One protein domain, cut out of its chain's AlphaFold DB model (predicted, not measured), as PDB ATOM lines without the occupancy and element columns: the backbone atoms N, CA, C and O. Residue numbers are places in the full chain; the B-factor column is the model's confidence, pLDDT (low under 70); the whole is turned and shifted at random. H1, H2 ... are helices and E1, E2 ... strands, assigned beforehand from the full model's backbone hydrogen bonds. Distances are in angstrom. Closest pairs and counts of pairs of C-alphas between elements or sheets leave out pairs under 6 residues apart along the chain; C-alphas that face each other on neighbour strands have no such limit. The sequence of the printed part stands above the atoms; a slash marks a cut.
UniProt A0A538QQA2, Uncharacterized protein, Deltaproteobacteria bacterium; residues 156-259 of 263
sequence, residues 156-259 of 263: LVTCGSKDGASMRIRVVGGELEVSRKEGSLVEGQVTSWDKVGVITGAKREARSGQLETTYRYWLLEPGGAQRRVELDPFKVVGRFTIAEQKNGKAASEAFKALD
ATOM      1  N   LEU A 156       4.216  30.778  37.355       97.62
ATOM      2  CA  LEU A 156       4.633  30.007  36.186       97.62
ATOM      3  C   LEU A 156       3.847  28.701  36.165       97.62
ATOM      4  O   LEU A 156       3.798  27.994  37.175       97.62
ATOM      5  N   VAL A 157       3.238  28.387  35.028       97.69
ATOM      6  CA  VAL A 157       2.311  27.265  34.894       97.69
ATOM      7  C   VAL A 157       2.735  26.380  33.735       97.69
ATOM      8  O   VAL A 157       2.939  26.859  32.624       97.69
ATOM      9  N   THR A 158       2.785  25.079  33.993       97.75
ATOM     10  CA  THR A 158       2.789  24.017  32.991       97.75
ATOM     11  C   THR A 158       1.611  23.099  33.302       97.75
ATOM     12  O   THR A 158       1.624  22.408  34.319       97.75
ATOM     13  N   CYS A 159       0.582  23.093  32.462       96.88
ATOM     14  CA  CYS A 159      -0.629  22.293  32.659       96.88
ATOM     15  C   CYS A 159      -1.025  21.563  31.372       96.88
ATOM     16  O   CYS A 159      -0.545  21.897  30.292       96.88
ATOM     17  N   GLY A 160      -1.889  20.557  31.468       96.38
ATOM     18  CA  GLY A 160      -2.247  19.736  30.320       96.38
ATOM     19  C   GLY A 160      -2.583  18.299  30.676       96.38
ATOM     20  O   GLY A 160      -2.890  17.982  31.824       96.38
ATOM     21  N   SER A 161      -2.483  17.425  29.680       94.25
ATOM     22  CA  SER A 161      -2.661  15.980  29.840       94.25
ATOM     23  C   SER A 161      -1.528  15.222  29.150       94.25
ATOM     24  O   SER A 161      -1.088  15.605  28.069       94.25
ATOM     25  N   LYS A 162      -1.063  14.142  29.777       92.25
ATOM     26  CA  LYS A 162      -0.095  13.166  29.261       92.25
ATOM     27  C   LYS A 162      -0.564  11.775  29.693       92.25
ATOM     28  O   LYS A 162      -1.431  11.663  30.558       92.25
ATOM     29  N   ASP A 163      -0.045  10.714  29.085       88.44
ATOM     30  CA  ASP A 163      -0.437   9.362  29.473       88.44
ATOM     31  C   ASP A 163      -0.313   9.149  30.993       88.44
ATOM     32  O   ASP A 163       0.698   9.483  31.611       88.44
ATOM     33  N   GLY A 164      -1.406   8.691  31.601       89.88
ATOM     34  CA  GLY A 164      -1.520   8.499  33.045       89.88
ATOM     35  C   GLY A 164      -1.673   9.754  33.918       89.88
ATOM     36  O   GLY A 164      -1.951   9.590  35.106       89.88
ATOM     37  N   ALA A 165      -1.557  10.982  33.399       93.94
ATOM     38  CA  ALA A 165      -1.554  12.192  34.228       93.94
ATOM     39  C   ALA A 165      -2.221  13.412  33.570       93.94
ATOM     40  O   ALA A 165      -2.141  13.640  32.367       93.94
ATOM     41  N   SER A 166      -2.846  14.265  34.376       95.69
ATOM     42  CA  SER A 166      -3.361  15.561  33.929       95.69
ATOM     43  C   SER A 166      -3.249  16.612  35.024       95.69
ATOM     44  O   SER A 166      -3.359  16.299  36.210       95.69
ATOM     45  N   MET A 167      -3.080  17.865  34.623       97.94
ATOM     46  CA  MET A 167      -3.228  19.039  35.473       97.94
ATOM     47  C   MET A 167      -4.075  20.069  34.738       97.94
ATOM     48  O   MET A 167      -3.799  20.410  33.591       97.94
ATOM     49  N   ARG A 168      -5.090  20.599  35.414       96.50
ATOM     50  CA  ARG A 168      -5.887  21.725  34.928       96.50
ATOM     51  C   ARG A 168      -5.835  22.844  35.947       96.50
ATOM     52  O   ARG A 168      -5.816  22.583  37.151       96.50
ATOM     53  N   ILE A 169      -5.850  24.072  35.447       96.88
ATOM     54  CA  ILE A 169      -5.950  25.263  36.279       96.88
ATOM     55  C   ILE A 169      -7.197  26.067  35.923       96.88
ATOM     56  O   ILE A 169      -7.697  25.986  34.801       96.88
ATOM     57  N   ARG A 170      -7.685  26.837  36.889       95.75
ATOM     58  CA  ARG A 170      -8.716  27.863  36.725       95.75
ATOM     59  C   ARG A 170      -8.236  29.122  37.412       95.75
ATOM     60  O   ARG A 170      -7.836  29.048  38.570       95.75
ATOM     61  N   VAL A 171      -8.267  30.237  36.697       94.62
ATOM     62  CA  VAL A 171      -7.825  31.537  37.195       94.62
ATOM     63  C   VAL A 171      -9.059  32.404  37.413       94.62
ATOM     64  O   VAL A 171      -9.869  32.560  36.509       94.62
ATOM     65  N   VAL A 172      -9.210  32.937  38.622       92.62
ATOM     66  CA  VAL A 172     -10.209  33.957  38.968       92.62
ATOM     67  C   VAL A 172      -9.483  35.296  39.043       92.62
ATOM     68  O   VAL A 172      -8.389  35.344  39.601       92.62
ATOM     69  N   GLY A 173     -10.054  36.373  38.497       88.06
ATOM     70  CA  GLY A 173      -9.422  37.706  38.501       88.06
ATOM     71  C   GLY A 173      -8.333  37.905  37.431       88.06
ATOM     72  O   GLY A 173      -7.534  38.841  37.506       88.06
ATOM     73  N   GLY A 174      -8.277  37.016  36.438       90.06
ATOM     74  CA  GLY A 174      -7.391  37.115  35.282       90.06
ATOM     75  C   GLY A 174      -7.360  35.817  34.486       90.06
ATOM     76  O   GLY A 174      -8.301  35.027  34.548       90.06
ATOM     77  N   GLU A 175      -6.281  35.590  33.745       93.81
ATOM     78  CA  GLU A 175      -6.163  34.463  32.820       93.81
ATOM     79  C   GLU A 175      -4.734  33.911  32.741       93.81
ATOM     80  O   GLU A 175      -3.774  34.511  33.231       93.81
ATOM     81  N   LEU A 176      -4.602  32.725  32.143       96.00
ATOM     82  CA  LEU A 176      -3.305  32.146  31.806       96.00
ATOM     83  C   LEU A 176      -2.808  32.746  30.487       96.00
ATOM     84  O   LEU A 176      -3.342  32.440  29.424       96.00
ATOM     85  N   GLU A 177      -1.729  33.518  30.553       96.38
ATOM     86  CA  GLU A 177      -0.990  33.983  29.382       96.38
ATOM     87  C   GLU A 177      -0.146  32.824  28.835       96.38
ATOM     88  O   GLU A 177       0.892  32.458  29.399       96.38
ATOM     89  N   VAL A 178      -0.608  32.206  27.748       96.62
ATOM     90  CA  VAL A 178       0.065  31.057  27.130       96.62
ATOM     91  C   VAL A 178       1.303  31.518  26.364       96.62
ATOM     92  O   VAL A 178       1.214  32.301  25.425       96.62
ATOM     93  N   SER A 179       2.460  30.978  26.742       94.94
ATOM     94  CA  SER A 179       3.756  31.241  26.098       94.94
ATOM     95  C   SER A 179       4.169  30.140  25.118       94.94
ATOM     96  O   SER A 179       4.809  30.416  24.106       94.94
ATOM     97  N   ARG A 180       3.785  28.888  25.394       95.06
ATOM     98  CA  ARG A 180       4.083  27.726  24.553       95.06
ATOM     99  C   ARG A 180       2.964  26.702  24.670       95.06
ATOM    100  O   ARG A 180       2.398  26.494  25.742       95.06
ATOM    101  N   LYS A 181       2.667  26.026  23.562       95.00
ATOM    102  CA  LYS A 181       1.744  24.893  23.519       95.00
ATOM    103  C   LYS A 181       2.337  23.790  22.656       95.00
ATOM    104  O   LYS A 181       2.669  24.029  21.501       95.00
ATOM    105  N   GLU A 182       2.444  22.592  23.215       91.69
ATOM    106  CA  GLU A 182       2.956  21.408  22.529       91.69
ATOM    107  C   GLU A 182       2.025  20.225  22.808       91.69
ATOM    108  O   GLU A 182       1.928  19.725  23.931       91.69
ATOM    109  N   GLY A 183       1.261  19.819  21.792       90.50
ATOM    110  CA  GLY A 183       0.189  18.839  21.955       90.50
ATOM    111  C   GLY A 183      -0.829  19.277  23.016       90.50
ATOM    112  O   GLY A 183      -1.453  20.336  22.908       90.50
ATOM    113  N   SER A 184      -1.000  18.448  24.048       92.12
ATOM    114  CA  SER A 184      -1.884  18.716  25.189       92.12
ATOM    115  C   SER A 184      -1.202  19.450  26.347       92.12
ATOM    116  O   SER A 184      -1.859  19.673  27.360       92.12
ATOM    117  N   LEU A 185       0.079  19.806  26.225       94.12
ATOM    118  CA  LEU A 185       0.843  20.527  27.240       94.12
ATOM    119  C   LEU A 185       0.867  22.026  26.914       94.12
ATOM    120  O   LEU A 185       1.112  22.433  25.778       94.12
ATOM    121  N   VAL A 186       0.582  22.845  27.919       96.69
ATOM    122  CA  VAL A 186       0.498  24.305  27.843       96.69
ATOM    123  C   VAL A 186       1.426  24.890  28.899       96.69
ATOM    124  O   VAL A 186       1.313  24.546  30.075       96.69
ATOM    125  N   GLU A 187       2.317  25.786  28.484       97.06
ATOM    126  CA  GLU A 187       3.198  26.554  29.361       97.06
ATOM    127  C   GLU A 187       2.861  28.039  29.276       97.06
ATOM    128  O   GLU A 187       2.644  28.593  28.195       97.06
ATOM    129  N   GLY A 188       2.859  28.716  30.413       97.12
ATOM    130  CA  GLY A 188       2.507  30.122  30.473       97.12
ATOM    131  C   GLY A 188       2.734  30.737  31.838       97.12
ATOM    132  O   GLY A 188       3.355  30.145  32.727       97.12
ATOM    133  N   GLN A 189       2.204  31.940  31.994       97.50
ATOM    134  CA  GLN A 189       2.251  32.678  33.245       97.50
ATOM    135  C   GLN A 189       0.886  33.260  33.607       97.50
ATOM    136  O   GLN A 189       0.063  33.535  32.743       97.50
ATOM    137  N   VAL A 190       0.651  33.459  34.901       95.62
ATOM    138  CA  VAL A 190      -0.510  34.194  35.415       95.62
ATOM    139  C   VAL A 190       0.017  35.417  36.152       95.62
ATOM    140  O   VAL A 190       0.768  35.275  37.122       95.62
ATOM    141  N   THR A 191      -0.324  36.611  35.671       91.62
ATOM    142  CA  THR A 191       0.178  37.892  36.206       91.62
ATOM    143  C   THR A 191      -0.900  38.720  36.915       91.62
ATOM    144  O   THR A 191      -0.571  39.605  37.706       91.62
ATOM    145  N   SER A 192      -2.177  38.394  36.690       89.50
ATOM    146  CA  SER A 192      -3.349  38.937  37.386       89.50
ATOM    147  C   SER A 192      -4.231  37.781  37.837       89.50
ATOM    148  O   SER A 192      -4.577  36.934  37.016       89.50
ATOM    149  N   TRP A 193      -4.527  37.701  39.135       91.19
ATOM    150  CA  TRP A 193      -5.346  36.647  39.728       91.19
ATOM    151  C   TRP A 193      -5.701  36.940  41.194       91.19
ATOM    152  O   TRP A 193      -4.870  37.409  41.970       91.19
ATOM    153  N   ASP A 194      -6.918  36.573  41.585       89.00
ATOM    154  CA  ASP A 194      -7.403  36.581  42.968       89.00
ATOM    155  C   ASP A 194      -7.297  35.195  43.601       89.00
ATOM    156  O   ASP A 194      -6.935  35.054  44.771       89.00
ATOM    157  N   LYS A 195      -7.632  34.165  42.815       93.88
ATOM    158  CA  LYS A 195      -7.601  32.753  43.199       93.88
ATOM    159  C   LYS A 195      -7.197  31.900  42.007       93.88
ATOM    160  O   LYS A 195      -7.615  32.169  40.881       93.88
ATOM    161  N   VAL A 196      -6.432  30.840  42.257       96.44
ATOM    162  CA  VAL A 196      -6.158  29.810  41.249       96.44
ATOM    163  C   VAL A 196      -6.536  28.444  41.793       96.44
ATOM    164  O   VAL A 196      -5.961  27.972  42.767       96.44
ATOM    165  N   GLY A 197      -7.500  27.791  41.152       97.50
ATOM    166  CA  GLY A 197      -7.800  26.389  41.407       97.50
ATOM    167  C   GLY A 197      -6.876  25.515  40.578       97.50
ATOM    168  O   GLY A 197      -6.827  25.667  39.360       97.50
ATOM    169  N   VAL A 198      -6.175  24.579  41.209       97.94
ATOM    170  CA  VAL A 198      -5.346  23.575  40.534       97.94
ATOM    171  C   VAL A 198      -5.934  22.208  40.823       97.94
ATOM    172  O   VAL A 198      -6.099  21.850  41.986       97.94
ATOM    173  N   ILE A 199      -6.231  21.425  39.788       97.81
ATOM    174  CA  ILE A 199      -6.614  20.020  39.938       97.81
ATOM    175  C   ILE A 199      -5.651  19.131  39.163       97.81
ATOM    176  O   ILE A 199      -5.388  19.360  37.983       97.81
ATOM    177  N   THR A 200      -5.161  18.086  39.817       97.56
ATOM    178  CA  THR A 200      -4.355  17.039  39.188       97.56
ATOM    179  C   THR A 200      -5.112  15.722  39.184       97.56
ATOM    180  O   THR A 200      -5.721  15.378  40.198       97.56
ATOM    181  N   GLY A 201      -5.047  14.978  38.084       95.75
ATOM    182  CA  GLY A 201      -5.541  13.607  37.975       95.75
ATOM    183  C   GLY A 201      -4.398  12.655  37.641       95.75
ATOM    184  O   GLY A 201      -3.700  12.892  36.661       95.75
ATOM    185  N   ALA A 202      -4.214  11.590  38.420       93.81
ATOM    186  CA  ALA A 202      -3.207  10.557  38.172       93.81
ATOM    187  C   ALA A 202      -3.860   9.171  38.109       93.81
ATOM    188  O   ALA A 202      -4.538   8.776  39.067       93.81
ATOM    189  N   LYS A 203      -3.648   8.437  37.011       90.94
ATOM    190  CA  LYS A 203      -4.053   7.034  36.879       90.94
ATOM    191  C   LYS A 203      -3.172   6.169  37.775       90.94
ATOM    192  O   LYS A 203      -1.950   6.302  37.769       90.94
ATOM    193  N   ARG A 204      -3.798   5.296  38.550       85.94
ATOM    194  CA  ARG A 204      -3.149   4.316  39.420       85.94
ATOM    195  C   ARG A 204      -3.884   2.995  39.302       85.94
ATOM    196  O   ARG A 204      -5.092   2.978  39.095       85.94
ATOM    197  N   GLU A 205      -3.156   1.903  39.447       84.06
ATOM    198  CA  GLU A 205      -3.760   0.580  39.527       84.06
ATOM    199  C   GLU A 205      -4.455   0.430  40.885       84.06
ATOM    200  O   GLU A 205      -3.854   0.638  41.944       84.06
ATOM    201  N   ALA A 206      -5.754   0.155  40.858       80.81
ATOM    202  CA  ALA A 206      -6.531  -0.144  42.046       80.81
ATOM    203  C   ALA A 206      -6.251  -1.578  42.512       80.81
ATOM    204  O   ALA A 206      -5.750  -2.415  41.764       80.81
ATOM    205  N   ARG A 207      -6.649  -1.908  43.747       77.38
ATOM    206  CA  ARG A 207      -6.539  -3.283  44.279       77.38
ATOM    207  C   ARG A 207      -7.307  -4.319  43.443       77.38
ATOM    208  O   ARG A 207      -7.036  -5.505  43.560       77.38
ATOM    209  N   SER A 208      -8.258  -3.867  42.626       78.06
ATOM    210  CA  SER A 208      -9.025  -4.673  41.675       78.06
ATOM    211  C   SER A 208      -8.283  -4.965  40.361       78.06
ATOM    212  O   SER A 208      -8.849  -5.634  39.501       78.06
ATOM    213  N   GLY A 209      -7.067  -4.440  40.163       79.94
ATOM    214  CA  GLY A 209      -6.338  -4.514  38.889       79.94
ATOM    215  C   GLY A 209      -6.877  -3.569  37.806       79.94
ATOM    216  O   GLY A 209      -6.380  -3.560  36.683       79.94
ATOM    217  N   GLN A 210      -7.897  -2.759  38.112       83.69
ATOM    218  CA  GLN A 210      -8.403  -1.726  37.205       83.69
ATOM    219  C   GLN A 210      -7.657  -0.405  37.409       83.69
ATOM    220  O   GLN A 210      -7.318  -0.030  38.530       83.69
ATOM    221  N   LEU A 211      -7.421   0.337  36.325       83.94
ATOM    222  CA  LEU A 211      -6.851   1.681  36.403       83.94
ATOM    223  C   LEU A 211      -7.909   2.683  36.877       83.94
ATOM    224  O   LEU A 211      -8.885   2.948  36.176       83.94
ATOM    225  N   GLU A 212      -7.672   3.309  38.025       87.94
ATOM    226  CA  GLU A 212      -8.497   4.380  38.576       87.94
ATOM    227  C   GLU A 212      -7.754   5.717  38.550       87.94
ATOM    228  O   GLU A 212      -6.542   5.792  38.748       87.94
ATOM    229  N   THR A 213      -8.480   6.813  38.318       89.00
ATOM    230  CA  THR A 213      -7.891   8.159  38.369       89.00
ATOM    231  C   THR A 213      -8.110   8.778  39.739       89.00
ATOM    232  O   THR A 213      -9.241   9.025  40.154       89.00
ATOM    233  N   THR A 214      -7.015   9.093  40.423       92.25
ATOM    234  CA  THR A 214      -7.041   9.822  41.693       92.25
ATOM    235  C   THR A 214      -6.920  11.322  41.454       92.25
ATOM    236  O   THR A 214      -6.030  11.767  40.729       92.25
ATOM    237  N   TYR A 215      -7.813  12.101  42.068       95.06
ATOM    238  CA  TYR A 215      -7.819  13.560  41.960       95.06
ATOM    239  C   TYR A 215      -7.315  14.230  43.234       95.06
ATOM    240  O   TYR A 215      -7.670  13.822  44.344       95.06
ATOM    241  N   ARG A 216      -6.535  15.296  43.062       96.94
ATOM    242  CA  ARG A 216      -6.125  16.219  44.126       96.94
ATOM    243  C   ARG A 216      -6.373  17.647  43.672       96.94
ATOM    244  O   ARG A 216      -6.136  17.959  42.507       96.94
ATOM    245  N   TYR A 217      -6.866  18.474  44.579       97.62
ATOM    246  CA  TYR A 217      -7.208  19.868  44.330       97.62
ATOM    247  C   TYR A 217      -6.516  20.779  45.337       97.62
ATOM    248  O   TYR A 217      -6.453  20.439  46.520       97.62
ATOM    249  N   TRP A 218      -6.074  21.942  44.862       98.06
ATOM    250  CA  TRP A 218      -5.565  23.044  45.667       98.06
ATOM    251  C   TRP A 218      -6.232  24.351  45.246       98.06
ATOM    252  O   TRP A 218      -6.275  24.659  44.053       98.06
ATOM    253  N   LEU A 219      -6.693  25.135  46.219       96.88
ATOM    254  CA  LEU A 219      -7.035  26.540  46.022       96.88
ATOM    255  C   LEU A 219      -5.838  27.393  46.432       96.88
ATOM    256  O   LEU A 219      -5.411  27.359  47.588       96.88
ATOM    257  N   LEU A 220      -5.291  28.136  45.479       95.50
ATOM    258  CA  LEU A 220      -4.163  29.030  45.688       95.50
ATOM    259  C   LEU A 220      -4.670  30.459  45.859       95.50
ATOM    260  O   LEU A 220      -5.531  30.902  45.095       95.50
ATOM    261  N   GLU A 221      -4.081  31.185  46.803       92.25
ATOM    262  CA  GLU A 221      -4.281  32.626  46.979       92.25
ATOM    263  C   GLU A 221      -2.944  33.384  46.929       92.25
ATOM    264  O   GLU A 221      -1.911  32.825  47.322       92.25
ATOM    265  N   PRO A 222      -2.935  34.649  46.461       88.94
ATOM    266  CA  PRO A 222      -1.736  35.478  46.443       88.94
ATOM    267  C   PRO A 222      -1.124  35.620  47.839       88.94
ATOM    268  O   PRO A 222      -1.825  35.955  48.792       88.94
ATOM    269  N   GLY A 223       0.192  35.429  47.957       83.38
ATOM    270  CA  GLY A 223       0.920  35.646  49.213       83.38
ATOM    271  C   GLY A 223       1.878  34.514  49.562       83.38
ATOM    272  O   GLY A 223       2.248  33.725  48.703       83.38
ATOM    273  N   GLY A 224       2.313  34.452  50.819       78.75
ATOM    274  CA  GLY A 224       3.146  33.356  51.316       78.75
ATOM    275  C   GLY A 224       4.574  33.293  50.747       78.75
ATOM    276  O   GLY A 224       5.070  34.187  50.041       78.75
ATOM    277  N   ALA A 225       5.251  32.203  51.107       77.44
ATOM    278  CA  ALA A 225       6.568  31.838  50.598       77.44
ATOM    279  C   ALA A 225       6.494  31.298  49.158       77.44
ATOM    280  O   ALA A 225       5.425  30.949  48.652       77.44
ATOM    281  N   GLN A 226       7.643  31.209  48.485       84.88
ATOM    282  CA  GLN A 226       7.725  30.544  47.187       84.88
ATOM    283  C   GLN A 226       7.390  29.052  47.340       84.88
ATOM    284  O   GLN A 226       7.977  28.358  48.167       84.88
ATOM    285  N   ARG A 227       6.434  28.565  46.547       91.81
ATOM    286  CA  ARG A 227       5.909  27.195  46.596       91.81
ATOM    287  C   ARG A 227       5.750  26.603  45.195       91.81
ATOM    288  O   ARG A 227       5.791  27.308  44.182       91.81
ATOM    289  N   ARG A 228       5.569  25.280  45.156       94.94
ATOM    290  CA  ARG A 228       5.325  24.481  43.950       94.94
ATOM    291  C   ARG A 228       4.214  23.461  44.204       94.94
ATOM    292  O   ARG A 228       4.274  22.728  45.185       94.94
ATOM    293  N   VAL A 229       3.238  23.396  43.302       95.19
ATOM    294  CA  VAL A 229       2.321  22.253  43.145       95.19
ATOM    295  C   VAL A 229       2.736  21.521  41.879       95.19
ATOM    296  O   VAL A 229       2.892  22.168  40.847       95.19
ATOM    297  N   GLU A 230       2.930  20.205  41.935       94.75
ATOM    298  CA  GLU A 230       3.422  19.441  40.787       94.75
ATOM    299  C   GLU A 230       2.820  18.040  40.660       94.75
ATOM    300  O   GLU A 230       2.432  17.407  41.644       94.75
ATOM    301  N   LEU A 231       2.769  17.576  39.414       92.25
ATOM    302  CA  LEU A 231       2.546  16.197  39.001       92.25
ATOM    303  C   LEU A 231       3.239  16.050  37.643       92.25
ATOM    304  O   LEU A 231       2.664  16.466  36.642       92.25
ATOM    305  N   ASP A 232       4.470  15.536  37.615       83.50
ATOM    306  CA  ASP A 232       5.328  15.555  36.421       83.50
ATOM    307  C   ASP A 232       4.589  15.160  35.124       83.50
ATOM    308  O   ASP A 232       3.912  14.128  35.093       83.50
ATOM    309  N   PRO A 233       4.700  15.948  34.031       88.31
ATOM    310  CA  PRO A 233       5.535  17.147  33.838       88.31
ATOM    311  C   PRO A 233       4.877  18.473  34.283       88.31
ATOM    312  O   PRO A 233       5.374  19.553  33.964       88.31
ATOM    313  N   PHE A 234       3.726  18.424  34.950       96.75
ATOM    314  CA  PHE A 234       2.906  19.596  35.238       96.75
ATOM    315  C   PHE A 234       3.317  20.288  36.532       96.75
ATOM    316  O   PHE A 234       3.590  19.634  37.540       96.75
ATOM    317  N   LYS A 235       3.299  21.622  36.534       97.00
ATOM    318  CA  LYS A 235       3.654  22.418  37.708       97.00
ATOM    319  C   LYS A 235       2.972  23.777  37.733       97.00
ATOM    320  O   LYS A 235       2.761  24.400  36.698       97.00
ATOM    321  N   VAL A 236       2.720  24.265  38.940       97.25
ATOM    322  CA  VAL A 236       2.416  25.668  39.235       97.25
ATOM    323  C   VAL A 236       3.439  26.148  40.254       97.25
ATOM    324  O   VAL A 236       3.542  25.580  41.342       97.25
ATOM    325  N   VAL A 237       4.224  27.161  39.889       97.31
ATOM    326  CA  VAL A 237       5.334  27.689  40.697       97.31
ATOM    327  C   VAL A 237       5.164  29.188  40.887       97.31
ATOM    328  O   VAL A 237       4.940  29.916  39.925       97.31
ATOM    329  N   GLY A 238       5.317  29.665  42.115       93.88
ATOM    330  CA  GLY A 238       5.265  31.091  42.421       93.88
ATOM    331  C   GLY A 238       5.143  31.338  43.916       93.88
ATOM    332  O   GLY A 238       5.391  30.440  44.717       93.88
ATOM    333  N   ARG A 239       4.769  32.558  44.299       89.50
ATOM    334  CA  ARG A 239       4.466  32.895  45.696       89.50
ATOM    335  C   ARG A 239       2.963  32.805  45.911       89.50
ATOM    336  O   ARG A 239       2.221  33.624  45.374       89.50
ATOM    337  N   PHE A 240       2.535  31.788  46.644       90.94
ATOM    338  CA  PHE A 240       1.132  31.600  46.994       90.94
ATOM    339  C   PHE A 240       0.983  30.917  48.357       90.94
ATOM    340  O   PHE A 240       1.864  30.182  48.813       90.94
ATOM    341  N   THR A 241      -0.188  31.094  48.959       89.25
ATOM    342  CA  THR A 241      -0.670  30.280  50.079       89.25
ATOM    343  C   THR A 241      -1.658  29.239  49.551       89.25
ATOM    344  O   THR A 241      -2.390  29.497  48.596       89.25
ATOM    345  N   ILE A 242      -1.674  28.047  50.153       92.62
ATOM    346  CA  ILE A 242      -2.697  27.029  49.879       92.62
ATOM    347  C   ILE A 242      -3.850  27.292  50.846       92.62
ATOM    348  O   ILE A 242      -3.730  26.989  52.029       92.62
ATOM    349  N   ALA A 243      -4.929  27.887  50.345       91.12
ATOM    350  CA  ALA A 243      -6.118  28.198  51.137       91.12
ATOM    351  C   ALA A 243      -6.991  26.958  51.378       91.12
ATOM    352  O   ALA A 243      -7.663  26.852  52.398       91.12
ATOM    353  N   GLU A 244      -6.972  26.002  50.448       94.56
ATOM    354  CA  GLU A 244      -7.775  24.784  50.534       94.56
ATOM    355  C   GLU A 244      -7.069  23.621  49.837       94.56
ATOM    356  O   GLU A 244      -6.439  23.806  48.793       94.56
ATOM    357  N   GLN A 245      -7.217  22.409  50.379       96.25
ATOM    358  CA  GLN A 245      -6.786  21.175  49.729       96.25
ATOM    359  C   GLN A 245      -7.858  20.088  49.866       96.25
ATOM    360  O   GLN A 245      -8.360  19.832  50.959       96.25
ATOM    361  N   LYS A 246      -8.190  19.417  48.759       96.44
ATOM    362  CA  LYS A 246      -9.178  18.324  48.720       96.44
ATOM    363  C   LYS A 246      -8.678  17.149  47.886       96.44
ATOM    364  O   LYS A 246      -7.849  17.312  46.994       96.44
ATOM    365  N   ASN A 247      -9.221  15.962  48.152       95.25
ATOM    366  CA  ASN A 247      -8.880  14.720  47.453       95.25
ATOM    367  C   ASN A 247     -10.139  14.011  46.925       95.25
ATOM    368  O   ASN A 247     -11.246  14.229  47.419       95.25
ATOM    369  N   GLY A 248      -9.967  13.145  45.926       91.94
ATOM    370  CA  GLY A 248     -11.024  12.268  45.415       91.94
ATOM    371  C   GLY A 248     -12.204  13.034  44.810       91.94
ATOM    372  O   GLY A 248     -12.022  13.983  44.047       91.94
ATOM    373  N   LYS A 249     -13.433  12.625  45.146       92.19
ATOM    374  CA  LYS A 249     -14.660  13.252  44.627       92.19
ATOM    375  C   LYS A 249     -14.756  14.738  45.002       92.19
ATOM    376  O   LYS A 249     -15.024  15.566  44.132       92.19
ATOM    377  N   ALA A 250     -14.414  15.077  46.247       94.25
ATOM    378  CA  ALA A 250     -14.436  16.448  46.751       94.25
ATOM    379  C   ALA A 250     -13.476  17.378  45.985       94.25
ATOM    380  O   ALA A 250     -13.765  18.561  45.820       94.25
ATOM    381  N   ALA A 251     -12.358  16.851  45.467       95.00
ATOM    382  CA  ALA A 251     -11.444  17.615  44.616       95.00
ATOM    383  C   ALA A 251     -12.113  18.046  43.302       95.00
ATOM    384  O   ALA A 251     -12.018  19.204  42.898       95.00
ATOM    385  N   SER A 252     -12.824  17.121  42.650       92.19
ATOM    386  CA  SER A 252     -13.554  17.407  41.410       92.19
ATOM    387  C   SER A 252     -14.709  18.386  41.629       92.19
ATOM    388  O   SER A 252     -14.936  19.255  40.790       92.19
ATOM    389  N   GLU A 253     -15.436  18.256  42.740       93.88
ATOM    390  CA  GLU A 253     -16.536  19.157  43.106       93.88
ATOM    391  C   GLU A 253     -16.036  20.576  43.397       93.88
ATOM    392  O   GLU A 253     -16.577  21.534  42.849       93.88
ATOM    393  N   ALA A 254     -14.959  20.717  44.174       93.62
ATOM    394  CA  ALA A 254     -14.374  22.019  44.486       93.62
ATOM    395  C   ALA A 254     -13.810  22.720  43.247       93.62
ATOM    396  O   ALA A 254     -14.071  23.903  43.036       93.62
ATOM    397  N   PHE A 255     -13.111  21.981  42.377       94.50
ATOM    398  CA  PHE A 255     -12.616  22.546  41.124       94.50
ATOM    399  C   PHE A 255     -13.763  23.048  40.241       94.50
ATOM    400  O   PHE A 255     -13.655  24.137  39.684       94.50
ATOM    401  N   LYS A 256     -14.873  22.293  40.155       92.50
ATOM    402  CA  LYS A 256     -16.090  22.698  39.431       92.50
ATOM    403  C   LYS A 256     -16.749  23.936  40.039       92.50
ATOM    404  O   LYS A 256     -17.147  24.814  39.285       92.50
ATOM    405  N   ALA A 257     -16.849  24.013  41.364       91.38
ATOM    406  CA  ALA A 257     -17.496  25.125  42.059       91.38
ATOM    407  C   ALA A 257     -16.796  26.474  41.825       91.38
ATOM    408  O   ALA A 257     -17.457  27.507  41.827       91.38
ATOM    409  N   LEU A 258     -15.487  26.466  41.547       86.81
ATOM    410  CA  LEU A 258     -14.726  27.681  41.249       86.81
ATOM    411  C   LEU A 258     -15.203  28.417  39.971       86.81
ATOM    412  O   LEU A 258     -14.899  29.593  39.824       86.81
ATOM    413  N   ASP A 259     -15.965  27.758  39.080       65.94
ATOM    414  CA  ASP A 259     -16.549  28.364  37.859       65.94
ATOM    415  C   ASP A 259     -17.785  29.238  38.108       65.94
ATOM    416  O   ASP A 259     -18.251  29.874  37.166       65.94
TER     417      ASP A 259
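What this domain is: This is residues 156 to 259 of the 263 residues of an uncharacterized protein of Deltaproteobacteria bacterium (UniProt A0A538QQA2). What shape do these coordinates draw? A small closed barrel of five strands, E1, E2, E5, E6 and E7, with E6 and E7 folding back on themselves, has the helix H1 packed on its outside and the hairpin of E3 and E4 added beside E1. How is it made up? The printed part has 104 residues with seven named strands and then one named helix, in the order E1 E2 E3 E4 E5 E6 E7 H1, and its class is mostly strand. Round the ring run E1, E2, E5, E6, E7 and back to E1, with antiparallel neighbours throughout. How is it spread? It is compact, with a radius of gyration of the C-alphas of 13.8 A and spans of 44 by 30 by 25 A.

Where its parts are: Where do the first strands lie? E1, residues 156 to 162, begins at C-alpha 156 at (4.633, 30.007, 36.186); E2 is residues 165 to 172, 23.9 A long. E3 is residues 177 to 182 and E4 residues 185 to 190. Which elements follow? E5, residues 195 to 205, is 32.6 A long. E6, residues 211 to 231, bends by 173 degrees at residue 217 and measures 17.5 A from first to last C-alpha; E7, residues 234 to 247, bends by 133 degrees at residue 240. H1, residues 248 to 257, is 14.8 A long and ends at C-alpha 257 at (-17.496, 25.125, 42.059).

How they stand to each other: How does E1 meet its neighbours? E2 and E7 lie on one side of it and E4 on the other side. N 160 and O 167 of the hairpin E1 and E2 are 2.9 A apart, N 158 and O 235 close the ring with E7 at 2.8 A, and N 157 and O 188 join E4 at 2.9 A. How does the ring go on? E2 and E5 pair at N 168 and O 199, 2.9 A; in the meander E5 E6 E7, each strand the antiparallel neighbour of the one before, N 200 and O 216 are 2.9 A apart and N 229 and O 236 3.0 A. Where is H1? It is on the barrel, outside it, at a height over the sheet of 7.2 A, slantwise to the strands at 37 degrees to E6 on the local plane. Its closest C-alpha pair with E6 is Ala 251 and Tyr 217, 4.8 A; 5 of its 6 O i to N i+4 pairs are within hydrogen-bond range.

The domain as a whole: How far does it reach? The two C-alphas farthest apart, those of Ser 192 and Ser 208, are 44.2 A apart. Are there cuts or long links? The printed part has no cut, and each link between named elements is tight. Where is confidence low? The mean pLDDT of the printed part is 92.2, and residue 259 is under 70.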